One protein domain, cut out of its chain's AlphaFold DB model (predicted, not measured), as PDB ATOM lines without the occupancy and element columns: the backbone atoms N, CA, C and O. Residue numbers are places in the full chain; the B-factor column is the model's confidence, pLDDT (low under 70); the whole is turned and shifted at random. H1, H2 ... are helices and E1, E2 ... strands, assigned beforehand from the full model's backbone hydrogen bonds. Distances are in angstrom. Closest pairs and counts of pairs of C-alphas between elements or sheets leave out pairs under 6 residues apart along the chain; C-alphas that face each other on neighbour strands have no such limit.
ATOM      1  N   VAL A  86     -46.843   8.846 -51.110       96.81
ATOM      2  CA  VAL A  86     -46.309   7.819 -50.224       96.81
ATOM      3  C   VAL A  86     -45.014   7.284 -50.811       96.81
ATOM      4  O   VAL A  86     -44.991   6.855 -51.961       96.81
ATOM      5  N   MET A  87     -43.957   7.224 -50.006       95.62
ATOM      6  CA  MET A  87     -42.777   6.433 -50.349       95.62
ATOM      7  C   MET A  87     -42.746   5.149 -49.534       95.62
ATOM      8  O   MET A  87     -42.993   5.152 -48.331       95.62
ATOM      9  N   ARG A  88     -42.386   4.050 -50.190       95.00
ATOM     10  CA  ARG A  88     -42.176   2.741 -49.574       95.00
ATOM     11  C   ARG A  88     -40.709   2.370 -49.632       95.00
ATOM     12  O   ARG A  88     -40.090   2.481 -50.690       95.00
ATOM     13  N   SER A  89     -40.170   1.836 -48.542       93.19
ATOM     14  CA  SER A  89     -38.862   1.182 -48.530       93.19
ATOM     15  C   SER A  89     -38.938  -0.229 -47.945       93.19
ATOM     16  O   SER A  89     -39.560  -0.471 -46.917       93.19
ATOM     17  N   GLY A  90     -38.317  -1.192 -48.619       93.25
ATOM     18  CA  GLY A  90     -38.285  -2.593 -48.215       93.25
ATOM     19  C   GLY A  90     -37.022  -2.950 -47.432       93.25
ATOM     20  O   GLY A  90     -35.904  -2.601 -47.827       93.25
ATOM     21  N   GLN A  91     -37.198  -3.716 -46.359       92.62
ATOM     22  CA  GLN A  91     -36.126  -4.342 -45.591       92.62
ATOM     23  C   GLN A  91     -36.229  -5.857 -45.711       92.62
ATOM     24  O   GLN A  91     -37.310  -6.422 -45.551       92.62
ATOM     25  N   LYS A  92     -35.097  -6.519 -45.957       92.75
ATOM     26  CA  LYS A  92     -35.037  -7.978 -46.084       92.75
ATOM     27  C   LYS A  92     -34.409  -8.599 -44.844       92.75
ATOM     28  O   LYS A  92     -33.346  -8.162 -44.400       92.75
ATOM     29  N   LEU A  93     -35.048  -9.634 -44.318       91.19
ATOM     30  CA  LEU A  93     -34.584 -10.378 -43.161       91.19
ATOM     31  C   LEU A  93     -33.418 -11.288 -43.537       91.19
ATOM     32  O   LEU A  93     -33.499 -12.050 -44.504       91.19
ATOM     33  N   LYS A  94     -32.347 -11.241 -42.747       90.44
ATOM     34  CA  LYS A  94     -31.187 -12.127 -42.874       90.44
ATOM     35  C   LYS A  94     -30.787 -12.699 -41.523       90.44
ATOM     36  O   LYS A  94     -31.100 -12.134 -40.472       90.44
ATOM     37  N   LYS A  95     -30.055 -13.811 -41.568       89.31
ATOM     38  CA  LYS A  95     -29.300 -14.299 -40.415       89.31
ATOM     39  C   LYS A  95     -28.018 -13.499 -40.240       89.31
ATOM     40  O   LYS A  95     -27.333 -13.221 -41.221       89.31
ATOM     41  N   LYS A  96     -27.649 -13.236 -38.988       88.50
ATOM     42  CA  LYS A  96     -26.305 -12.759 -38.635       88.50
ATOM     43  C   LYS A  96     -25.284 -13.889 -38.761       88.50
ATOM     44  O   LYS A  96     -24.221 -13.713 -39.342       88.50
ATOM     45  N   GLU A  97     -25.638 -15.075 -38.268       88.25
ATOM     46  CA  GLU A  97     -24.843 -16.298 -38.347       88.25
ATOM     47  C   GLU A  97     -25.590 -17.396 -39.119       88.25
ATOM     48  O   GLU A  97     -26.646 -17.879 -38.699       88.25
ATOM     49  N   LEU A  98     -25.002 -17.831 -40.239       80.44
ATOM     50  CA  LEU A  98     -25.594 -18.781 -41.197       80.44
ATOM     51  C   LEU A  98     -25.968 -20.140 -40.577       80.44
ATOM     52  O   LEU A  98     -26.993 -20.724 -40.932       80.44
ATOM     53  N   ASN A  99     -25.157 -20.628 -39.634       83.88
ATOM     54  CA  ASN A  99     -25.294 -21.965 -39.044       83.88
ATOM     55  C   ASN A  99     -26.186 -22.005 -37.792       83.88
ATOM     56  O   ASN A  99     -26.392 -23.077 -37.226       83.88
ATOM     57  N   GLN A 100     -26.705 -20.860 -37.346       81.94
ATOM     58  CA  GLN A 100     -27.607 -20.784 -36.201       81.94
ATOM     59  C   GLN A 100     -29.079 -20.683 -36.644       81.94
ATOM     60  O   GLN A 100     -29.402 -20.326 -37.782       81.94
ATOM     61  N   GLY A 101     -29.997 -21.015 -35.731       80.31
ATOM     62  CA  GLY A 101     -31.439 -20.892 -35.960       80.31
ATOM     63  C   GLY A 101     -31.904 -19.435 -36.094       80.31
ATOM     64  O   GLY A 101     -31.219 -18.507 -35.658       80.31
ATOM     65  N   MET A 102     -33.092 -19.231 -36.671       77.62
ATOM     66  CA  MET A 102     -33.762 -17.925 -36.758       77.62
ATOM     67  C   MET A 102     -34.322 -17.524 -35.386       77.62
ATOM     68  O   MET A 102     -35.483 -17.766 -35.073       77.62
ATOM     69  N   THR A 103     -33.472 -16.960 -34.530       79.94
ATOM     70  CA  THR A 103     -33.858 -16.407 -33.221       79.94
ATOM     71  C   THR A 103     -33.764 -14.884 -33.253       79.94
ATOM     72  O   THR A 103     -32.994 -14.343 -34.041       79.94
ATOM     73  N   GLY A 104     -34.482 -14.174 -32.374       75.38
ATOM     74  CA  GLY A 104     -34.437 -12.701 -32.329       75.38
ATOM     75  C   GLY A 104     -33.017 -12.118 -32.234       75.38
ATOM     76  O   GLY A 104     -32.745 -11.063 -32.797       75.38
ATOM     77  N   ASN A 105     -32.081 -12.840 -31.608       81.31
ATOM     78  CA  ASN A 105     -30.679 -12.426 -31.503       81.31
ATOM     79  C   ASN A 105     -29.877 -12.655 -32.795       81.31
ATOM     80  O   ASN A 105     -28.973 -11.870 -33.087       81.31
ATOM     81  N   ASN A 106     -30.224 -13.687 -33.570       85.81
ATOM     82  CA  ASN A 106     -29.552 -14.073 -34.815       85.81
ATOM     83  C   ASN A 106     -30.226 -13.504 -36.082       85.81
ATOM     84  O   ASN A 106     -29.800 -13.794 -37.193       85.81
ATOM     85  N   MET A 107     -31.279 -12.705 -35.931       86.75
ATOM     86  CA  MET A 107     -31.993 -12.061 -37.032       86.75
ATOM     87  C   MET A 107     -31.605 -10.585 -37.153       86.75
ATOM     88  O   MET A 107     -31.427  -9.896 -36.144       86.75
ATOM     89  N   GLU A 108     -31.494 -10.088 -38.383       89.00
ATOM     90  CA  GLU A 108     -31.339  -8.663 -38.675       89.00
ATOM     91  C   GLU A 108     -32.089  -8.237 -39.937       89.00
ATOM     92  O   GLU A 108     -32.170  -8.972 -40.924       89.00
ATOM     93  N   TRP A 109     -32.619  -7.017 -39.904       89.25
ATOM     94  CA  TRP A 109     -33.215  -6.367 -41.063       89.25
ATOM     95  C   TRP A 109     -32.146  -5.594 -41.820       89.25
ATOM     96  O   TRP A 109     -31.519  -4.691 -41.273       89.25
ATOM     97  N   ASN A 110     -31.951  -5.937 -43.088       87.62
ATOM     98  CA  ASN A 110     -31.052  -5.222 -43.980       87.62
ATOM     99  C   ASN A 110     -31.883  -4.272 -44.856       87.62
ATOM    100  O   ASN A 110     -32.766  -4.723 -45.594       87.62
ATOM    101  N   SER A 111     -31.651  -2.966 -44.715       73.69
ATOM    102  CA  SER A 111     -32.357  -1.914 -45.449       73.69
ATOM    103  C   SER A 111     -31.877  -1.806 -46.901       73.69
ATOM    104  O   SER A 111     -30.712  -2.062 -47.191       73.69
ATOM    105  N   ASN A 112     -32.779  -1.369 -47.792       62.62
ATOM    106  CA  ASN A 112     -32.520  -0.918 -49.174       62.62
ATOM    107  C   ASN A 112     -32.595  -1.976 -50.286       62.62
ATOM    108  O   ASN A 112     -31.675  -2.084 -51.095       62.62
ATOM    109  N   PHE A 113     -33.706  -2.710 -50.396       67.94
ATOM    110  CA  PHE A 113     -33.898  -3.604 -51.552       67.94
ATOM    111  C   PHE A 113     -35.074  -3.259 -52.466       67.94
ATOM    112  O   PHE A 113     -35.046  -3.661 -53.627       67.94
ATOM    113  N   GLN A 114     -36.094  -2.544 -51.986       69.50
ATOM    114  CA  GLN A 114     -37.281  -2.214 -52.783       69.50
ATOM    115  C   GLN A 114     -37.744  -0.800 -52.452       69.50
ATOM    116  O   GLN A 114     -37.901  -0.483 -51.275       69.50
ATOM    117  N   TYR A 115     -37.947   0.024 -53.475       86.19
ATOM    118  CA  TYR A 115     -38.486   1.373 -53.341       86.19
ATOM    119  C   TYR A 115     -39.771   1.476 -54.154       86.19
ATOM    120  O   TYR A 115     -39.835   0.939 -55.257       86.19
ATOM    121  N   GLY A 116     -40.780   2.128 -53.589       92.94
ATOM    122  CA  GLY A 116     -41.990   2.550 -54.292       92.94
ATOM    123  C   GLY A 116     -42.232   4.032 -54.028       92.94
ATOM    124  O   GLY A 116     -41.891   4.514 -52.946       92.94
ATOM    125  N   ASP A 117     -42.770   4.743 -55.011       95.12
ATOM    126  CA  ASP A 117     -43.204   6.135 -54.891       95.12
ATOM    127  C   ASP A 117     -44.584   6.224 -55.539       95.12
ATOM    128  O   ASP A 117     -44.725   6.001 -56.740       95.12
ATOM    129  N   PHE A 118     -45.598   6.452 -54.713       97.12
ATOM    130  CA  PHE A 118     -47.001   6.357 -55.085       97.12
ATOM    131  C   PHE A 118     -47.647   7.725 -54.910       97.12
ATOM    132  O   PHE A 118     -47.550   8.336 -53.842       97.12
ATOM    133  N   ILE A 119     -48.294   8.208 -55.968       97.12
ATOM    134  CA  ILE A 119     -48.822   9.569 -56.059       97.12
ATOM    135  C   ILE A 119     -50.341   9.500 -56.198       97.12
ATOM    136  O   ILE A 119     -50.860   8.826 -57.085       97.12
ATOM    137  N   GLY A 120     -51.038  10.179 -55.291       97.56
ATOM    138  CA  GLY A 120     -52.478  10.395 -55.348       97.56
ATOM    139  C   GLY A 120     -52.829  11.685 -56.090       97.56
ATOM    140  O   GLY A 120     -52.073  12.181 -56.924       97.56
ATOM    141  N   PRO A 143     -47.196   6.869 -41.734       91.69
ATOM    142  CA  PRO A 143     -48.608   6.923 -42.090       91.69
ATOM    143  C   PRO A 143     -49.500   6.359 -40.986       91.69
ATOM    144  O   PRO A 143     -49.100   5.486 -40.210       91.69
ATOM    145  N   ASP A 144     -50.763   6.780 -41.003       88.75
ATOM    146  CA  ASP A 144     -51.826   6.100 -40.272       88.75
ATOM    147  C   ASP A 144     -52.214   4.828 -41.057       88.75
ATOM    148  O   ASP A 144     -52.928   4.890 -42.056       88.75
ATOM    149  N   LEU A 145     -51.691   3.668 -40.645       91.00
ATOM    150  CA  LEU A 145     -51.986   2.379 -41.282       91.00
ATOM    151  C   LEU A 145     -53.299   1.787 -40.751       91.00
ATOM    152  O   LEU A 145     -53.429   1.542 -39.551       91.00
ATOM    153  N   ASP A 146     -54.239   1.488 -41.650       92.44
ATOM    154  CA  ASP A 146     -55.464   0.754 -41.317       92.44
ATOM    155  C   ASP A 146     -55.176  -0.754 -41.219       92.44
ATOM    156  O   ASP A 146     -54.979  -1.440 -42.225       92.44
ATOM    157  N   GLU A 147     -55.160  -1.282 -39.993       92.38
ATOM    158  CA  GLU A 147     -54.937  -2.708 -39.731       92.38
ATOM    159  C   GLU A 147     -55.949  -3.609 -40.444       92.38
ATOM    160  O   GLU A 147     -55.566  -4.659 -40.952       92.38
ATOM    161  N   LYS A 148     -57.218  -3.201 -40.543       94.38
ATOM    162  CA  LYS A 148     -58.252  -4.012 -41.189       94.38
ATOM    163  C   LYS A 148     -57.999  -4.114 -42.692       94.38
ATOM    164  O   LYS A 148     -58.089  -5.204 -43.251       94.38
ATOM    165  N   MET A 149     -57.654  -3.000 -43.337       95.44
ATOM    166  CA  MET A 149     -57.267  -2.999 -44.751       95.44
ATOM    167  C   MET A 149     -56.037  -3.890 -44.981       95.44
ATOM    168  O   MET A 149     -56.013  -4.683 -45.922       95.44
ATOM    169  N   LEU A 150     -55.024  -3.795 -44.112       96.19
ATOM    170  CA  LEU A 150     -53.842  -4.651 -44.202       96.19
ATOM    171  C   LEU A 150     -54.214  -6.134 -44.077       96.19
ATOM    172  O   LEU A 150     -53.754  -6.937 -44.887       96.19
ATOM    173  N   GLU A 151     -55.063  -6.496 -43.113       95.25
ATOM    174  CA  GLU A 151     -55.533  -7.871 -42.922       95.25
ATOM    175  C   GLU A 151     -56.281  -8.406 -44.151       95.25
ATOM    176  O   GLU A 151     -56.014  -9.531 -44.587       95.25
ATOM    177  N   GLU A 152     -57.173  -7.604 -44.743       95.38
ATOM    178  CA  GLU A 152     -57.910  -7.950 -45.966       95.38
ATOM    179  C   GLU A 152     -56.971  -8.179 -47.163       95.38
ATOM    180  O   GLU A 152     -57.213  -9.077 -47.973       95.38
ATOM    181  N   ALA A 153     -55.860  -7.440 -47.230       95.88
ATOM    182  CA  ALA A 153     -54.809  -7.606 -48.234       95.88
ATOM    183  C   ALA A 153     -53.785  -8.719 -47.896       95.88
ATOM    184  O   ALA A 153     -52.889  -9.003 -48.689       95.88
ATOM    185  N   GLY A 154     -53.910  -9.401 -46.749       96.25
ATOM    186  CA  GLY A 154     -53.012 -10.493 -46.337       96.25
ATOM    187  C   GLY A 154     -51.731 -10.047 -45.614       96.25
ATOM    188  O   GLY A 154     -50.790 -10.839 -45.445       96.25
ATOM    189  N   TYR A 155     -51.704  -8.804 -45.147       96.88
ATOM    190  CA  TYR A 155     -50.606  -8.183 -44.415       96.88
ATOM    191  C   TYR A 155     -50.954  -7.958 -42.940       96.88
ATOM    192  O   TYR A 155     -52.062  -8.213 -42.477       96.88
ATOM    193  N   ALA A 156     -49.959  -7.529 -42.171       94.75
ATOM    194  CA  ALA A 156     -50.094  -7.141 -40.777       94.75
ATOM    195  C   ALA A 156     -49.024  -6.110 -40.407       94.75
ATOM    196  O   ALA A 156     -47.972  -6.026 -41.052       94.75
ATOM    197  N   ILE A 157     -49.264  -5.383 -39.316       91.75
ATOM    198  CA  ILE A 157     -48.238  -4.544 -38.701       91.75
ATOM    199  C   ILE A 157     -47.193  -5.441 -38.023       91.75
ATOM    200  O   ILE A 157     -47.504  -6.299 -37.198       91.75
ATOM    201  N   VAL A 158     -45.928  -5.221 -38.368       88.94
ATOM    202  CA  VAL A 158     -44.751  -5.915 -37.847       88.94
ATOM    203  C   VAL A 158     -43.879  -4.912 -37.103       88.94
ATOM    204  O   VAL A 158     -43.577  -3.835 -37.611       88.94
ATOM    205  N   ARG A 159     -43.446  -5.279 -35.896       80.44
ATOM    206  CA  ARG A 159     -42.568  -4.474 -35.033       80.44
ATOM    207  C   ARG A 159     -41.271  -5.233 -34.752       80.44
ATOM    208  O   ARG A 159     -41.185  -6.436 -34.995       80.44
ATOM    209  N   ASP A 160     -40.233  -4.524 -34.312       74.00
ATOM    210  CA  ASP A 160     -38.902  -5.111 -34.122       74.00
ATOM    211  C   ASP A 160     -38.871  -6.258 -33.096       74.00
ATOM    212  O   ASP A 160     -39.646  -6.318 -32.148       74.00
ATOM    213  N   PHE A 161     -37.906  -7.166 -33.271       64.88
ATOM    214  CA  PHE A 161     -37.779  -8.444 -32.557       64.88
ATOM    215  C   PHE A 161     -37.514  -8.361 -31.047       64.88
ATOM    216  O   PHE A 161     -37.361  -9.404 -30.404       64.88
ATOM    217  N   LYS A 162     -37.366  -7.160 -30.475       54.81
ATOM    218  CA  LYS A 162     -36.894  -6.969 -29.098       54.81
ATOM    219  C   LYS A 162     -37.996  -7.266 -28.077       54.81
ATOM    220  O   LYS A 162     -38.461  -6.378 -27.392       54.81
ATOM    221  N   GLY A 163     -38.347  -8.543 -27.932       46.31
ATOM    222  CA  GLY A 163     -38.941  -9.083 -26.709       46.31
ATOM    223  C   GLY A 163     -40.213  -8.378 -26.241       46.31
ATOM    224  O   GLY A 163     -40.235  -7.877 -25.121       46.31
ATOM    225  N   ASN A 164     -41.255  -8.431 -27.076       50.97
ATOM    226  CA  ASN A 164     -42.645  -8.065 -26.788       50.97
ATOM    227  C   ASN A 164     -43.056  -8.339 -25.334       50.97
ATOM    228  O   ASN A 164     -43.507  -9.441 -25.027       50.97
ATOM    229  N   THR A 165     -42.937  -7.346 -24.452       48.81
ATOM    230  CA  THR A 165     -43.602  -7.343 -23.131       48.81
ATOM    231  C   THR A 165     -43.740  -5.948 -22.510       48.81
ATOM    232  O   THR A 165     -44.347  -5.845 -21.442       48.81
ATOM    233  N   ARG A 166     -43.228  -4.867 -23.121       53.84
ATOM    234  CA  ARG A 166     -43.291  -3.522 -22.521       53.84
ATOM    235  C   ARG A 166     -44.044  -2.526 -23.394       53.84
ATOM    236  O   ARG A 166     -44.086  -2.629 -24.610       53.84
ATOM    237  N   GLU A 167     -44.644  -1.534 -22.743       53.97
ATOM    238  CA  GLU A 167     -45.393  -0.432 -23.369       53.97
ATOM    239  C   GLU A 167     -44.548   0.360 -24.387       53.97
ATOM    240  O   GLU A 167     -45.073   0.887 -25.362       53.97
ATOM    241  N   GLU A 168     -43.226   0.331 -24.206       50.41
ATOM    242  CA  GLU A 168     -42.180   0.851 -25.094       50.41
ATOM    243  C   GLU A 168     -42.273   0.275 -26.527       50.41
ATOM    244  O   GLU A 168     -42.019   0.986 -27.499       50.41
ATOM    245  N   ASP A 169     -42.732  -0.975 -26.676       55.41
ATOM    246  CA  ASP A 169     -42.844  -1.673 -27.964       55.41
ATOM    247  C   ASP A 169     -44.032  -1.165 -28.806       55.41
ATOM    248  O   ASP A 169     -44.000  -1.232 -30.036       55.41
ATOM    249  N   LYS A 170     -45.063  -0.581 -28.171       53.44
ATOM    250  CA  LYS A 170     -46.201   0.050 -28.876       53.44
ATOM    251  C   LYS A 170     -45.796   1.316 -29.633       53.44
ATOM    252  O   LYS A 170     -46.496   1.715 -30.563       53.44
ATOM    253  N   ASN A 171     -44.658   1.905 -29.272       57.56
ATOM    254  CA  ASN A 171     -44.107   3.097 -29.914       57.56
ATOM    255  C   ASN A 171     -43.005   2.761 -30.932       57.56
ATOM    256  O   ASN A 171     -42.438   3.667 -31.537       57.56
ATOM    257  N   ALA A 172     -42.676   1.477 -31.129       67.00
ATOM    258  CA  ALA A 172     -41.747   1.071 -32.175       67.00
ATOM    259  C   ALA A 172     -42.356   1.331 -33.558       67.00
ATOM    260  O   ALA A 172     -43.544   1.078 -33.766       67.00
ATOM    261  N   ARG A 173     -41.527   1.795 -34.497       77.50
ATOM    262  CA  ARG A 173     -41.939   2.151 -35.858       77.50
ATOM    263  C   ARG A 173     -42.717   1.005 -36.527       77.50
ATOM    264  O   ARG A 173     -42.226  -0.132 -36.494       77.50
ATOM    265  N   PRO A 174     -43.917   1.257 -37.077       86.75
ATOM    266  CA  PRO A 174     -44.716   0.214 -37.699       86.75
ATOM    267  C   PRO A 174     -44.148  -0.136 -39.076       86.75
ATOM    268  O   PRO A 174     -43.836   0.743 -39.872       86.75
ATOM    269  N   TYR A 175     -44.045  -1.428 -39.369       92.19
ATOM    270  CA  TYR A 175     -43.745  -1.924 -40.710       92.19
ATOM    271  C   TYR A 175     -44.911  -2.766 -41.214       92.19
ATOM    272  O   TYR A 175     -45.591  -3.417 -40.426       92.19
ATOM    273  N   VAL A 176     -45.102  -2.833 -42.523       94.62
ATOM    274  CA  VAL A 176     -46.045  -3.752 -43.159       94.62
ATOM    275  C   VAL A 176     -45.302  -5.029 -43.538       94.62
ATOM    276  O   VAL A 176     -44.330  -4.997 -44.289       94.62
ATOM    277  N   GLY A 177     -45.735  -6.168 -43.011       94.94
ATOM    278  CA  GLY A 177     -45.223  -7.484 -43.393       94.94
ATOM    279  C   GLY A 177     -46.362  -8.461 -43.634       94.94
ATOM    280  O   GLY A 177     -47.531  -8.110 -43.516       94.94
ATOM    281  N   THR A 178     -46.041  -9.706 -43.973       95.19
ATOM    282  CA  THR A 178     -47.080 -10.726 -44.183       95.19
ATOM    283  C   THR A 178     -47.862 -11.003 -42.895       95.19
ATOM    284  O   THR A 178     -47.323 -10.889 -41.788       95.19
ATOM    285  N   ALA A 179     -49.100 -11.492 -43.011       93.75
ATOM    286  CA  ALA A 179     -49.888 -11.910 -41.847       93.75
ATOM    287  C   ALA A 179     -49.160 -12.949 -40.961       93.75
ATOM    288  O   ALA A 179     -49.363 -12.999 -39.747       93.75
ATOM    289  N   ARG A 180     -48.283 -13.784 -41.547       93.00
ATOM    290  CA  ARG A 180     -47.419 -14.723 -40.804       93.00
ATOM    291  C   ARG A 180     -46.455 -13.988 -39.872       93.00
ATOM    292  O   ARG A 180     -46.333 -14.372 -38.708       93.00
ATOM    293  N   MET A 181     -45.812 -12.938 -40.369       90.94
ATOM    294  CA  MET A 181     -44.868 -12.124 -39.602       90.94
ATOM    295  C   MET A 181     -45.557 -11.359 -38.471       90.94
ATOM    296  O   MET A 181     -44.996 -11.275 -37.382       90.94
ATOM    297  N   GLY A 182     -46.801 -10.904 -38.670       88.69
ATOM    298  CA  GLY A 182     -47.617 -10.301 -37.605       88.69
ATOM    299  C   GLY A 182     -47.855 -11.230 -36.404       88.69
ATOM    300  O   GLY A 182     -48.027 -10.772 -35.279       88.69
ATOM    301  N   ARG A 183     -47.773 -12.553 -36.605       86.94
ATOM    302  CA  ARG A 183     -47.835 -13.566 -35.532       86.94
ATOM    303  C   ARG A 183     -46.467 -13.917 -34.933       86.94
ATOM    304  O   ARG A 183     -46.364 -14.864 -34.160       86.94
ATOM    305  N   GLY A 184     -45.412 -13.197 -35.310       84.38
ATOM    306  CA  GLY A 184     -44.049 -13.426 -34.831       84.38
ATOM    307  C   GLY A 184     -43.337 -14.624 -35.467       84.38
ATOM    308  O   GLY A 184     -42.323 -15.076 -34.936       84.38
ATOM    309  N   VAL A 185     -43.848 -15.155 -36.581       87.06
ATOM    310  CA  VAL A 185     -43.205 -16.248 -37.322       87.06
ATOM    311  C   VAL A 185     -42.408 -15.648 -38.474       87.06
ATOM    312  O   VAL A 185     -42.992 -14.973 -39.318       87.06
ATOM    313  N   TYR A 186     -41.104 -15.922 -38.528       87.38
ATOM    314  CA  TYR A 186     -40.165 -15.309 -39.473       87.38
ATOM    315  C   TYR A 186     -39.300 -16.348 -40.191       87.38
ATOM    316  O   TYR A 186     -38.873 -17.335 -39.589       87.38
ATOM    317  N   GLU A 187     -38.996 -16.087 -41.459       89.75
ATOM    318  CA  GLU A 187     -38.152 -16.909 -42.325       89.75
ATOM    319  C   GLU A 187     -37.063 -16.057 -42.982       89.75
ATOM    320  O   GLU A 187     -37.213 -14.853 -43.203       89.75
ATOM    321  N   GLU A 188     -35.916 -16.671 -43.270       89.88
ATOM    322  CA  GLU A 188     -34.825 -15.957 -43.925       89.88
ATOM    323  C   GLU A 188     -35.267 -15.517 -45.323       89.88
ATOM    324  O   GLU A 188     -35.763 -16.314 -46.117       89.88
ATOM    325  N   GLY A 189     -35.075 -14.235 -45.623       90.06
ATOM    326  CA  GLY A 189     -35.529 -13.627 -46.862       90.06
ATOM    327  C   GLY A 189     -36.910 -12.980 -46.812       90.06
ATOM    328  O   GLY A 189     -37.262 -12.349 -47.809       90.06
ATOM    329  N   ASP A 190     -37.624 -13.057 -45.682       92.69
ATOM    330  CA  ASP A 190     -38.834 -12.264 -45.441       92.69
ATOM    331  C   ASP A 190     -38.588 -10.778 -45.719       92.69
ATOM    332  O   ASP A 190     -37.503 -10.252 -45.458       92.69
ATOM    333  N   VAL A 191     -39.608 -10.096 -46.231       93.06
ATOM    334  CA  VAL A 191     -39.570  -8.657 -46.501       93.06
ATOM    335  C   VAL A 191     -40.604  -7.960 -45.632       93.06
ATOM    336  O   VAL A 191     -41.727  -8.442 -45.478       93.06
ATOM    337  N   ARG A 192     -40.215  -6.818 -45.068       93.31
ATOM    338  CA  ARG A 192     -41.137  -5.852 -44.470       93.31
ATOM    339  C   ARG A 192     -40.963  -4.492 -45.128       93.31
ATOM    340  O   ARG A 192     -39.865  -4.165 -45.580       93.31
ATOM    341  N   TYR A 193     -42.024  -3.710 -45.130       94.25
ATOM    342  CA  TYR A 193     -42.094  -2.418 -45.784       94.25
ATOM    343  C   TYR A 193     -42.287  -1.315 -44.758       94.25
ATOM    344  O   TYR A 193     -43.134  -1.408 -43.875       94.25
ATOM    345  N   ASP A 194     -41.463  -0.291 -44.868       92.38
ATOM    346  CA  ASP A 194     -41.616   0.987 -44.198       92.38
ATOM    347  C   ASP A 194     -42.270   1.963 -45.170       92.38
ATOM    348  O   ASP A 194     -41.919   1.972 -46.353       92.38
ATOM    349  N   TYR A 195     -43.182   2.782 -44.670       94.56
ATOM    350  CA  TYR A 195     -43.868   3.792 -45.460       94.56
ATOM    351  C   TYR A 195     -43.634   5.163 -44.848       94.56
ATOM    352  O   TYR A 195     -43.648   5.313 -43.628       94.56
ATOM    353  N   THR A 196     -43.449   6.166 -45.697       94.56
ATOM    354  CA  THR A 196     -43.369   7.562 -45.279       94.56
ATOM    355  C   THR A 196     -44.318   8.430 -46.085       94.56
ATOM    356  O   THR A 196     -44.497   8.247 -47.290       94.56
ATOM    357  N   VAL A 197     -44.912   9.400 -45.395       95.88
ATOM    358  CA  VAL A 197     -45.887  10.349 -45.933       95.88
ATOM    359  C   VAL A 197     -45.497  11.796 -45.608       95.88
ATOM    360  O   VAL A 197     -44.592  12.032 -44.789       95.88
TER     361      VAL A 197
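What this domain is: This is residues 86 to 120 and 143 to 197 of the 244 residues of an uncharacterized protein of Clostridium sp. AF32-12BH (UniProt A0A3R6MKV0). A long, strongly twisted slab of three strands, E2, E1 and E5, makes the longest axis, and a small two-strand sheet, E3 with E4, packs on it beside E5. Short helices H1 and H3 sit by the small sheet, while H2 lies far out on a loop. The 90 printed residues hold three helices and five strands in the order E1 E2 H1 E3 H2 E4 H3 E5, class mixed; both sheets, E2 - E1 - E5 and E3 - E4, are antiparallel. The whole is compact, with a radius of gyration of the C-alphas of 13.5 A, and spans 45 by 30 by 23 A, only just elongated.

Where its parts are: E1, residues 86 to 95, starts at C-alpha 86 (-46.309, 7.819, -50.224) and measures 29.6 A. E2, residues 107 to 119, measures 33.4 A and bends by 53 degrees at residue 113. H1 is residues 147 to 152, E3 155 to 158, H2 167 to 171, E4 175 to 178 and H3 179 to 182. E5, residues 191 to 196, measures 16.7 A and ends at C-alpha 196 (-43.369, 7.562, -45.279).

How they stand to each other: E1 and E2 form a hairpin, with N 88 and O 116 at 2.8 A. E1 and E5 are antiparallel, with N 89 and O 194 at 2.8 A. E3 and E4 have N 156 and O 177 at 2.8 A. The closest C-alphas of E4 and E5 are Gly 177 and Arg 192, 4.5 A; those of H1 and E3 are Leu 150 and Ala 156, 5.7 A; those of E3 and H3 are Tyr 155 and Ala 179, 4.6 A. H2 is apart from E5. Each O i to N i+4 pair of H1 is within hydrogen-bond range; H2 has 0 of 1, but 2 of 2 O i to N i+3 pairs; H3 is too short for an i+4 pair.

The domain as a whole: The C-alphas farthest apart, Asn 99 and Gly 120, are 45.3 A apart. Residues 121 to 142 are not printed; C-alphas 120 and 143 are 14.2 A apart across the cut. The link E1 to E2 is long. Confidence is under 70 at residues 112 to 114 and 161 to 172.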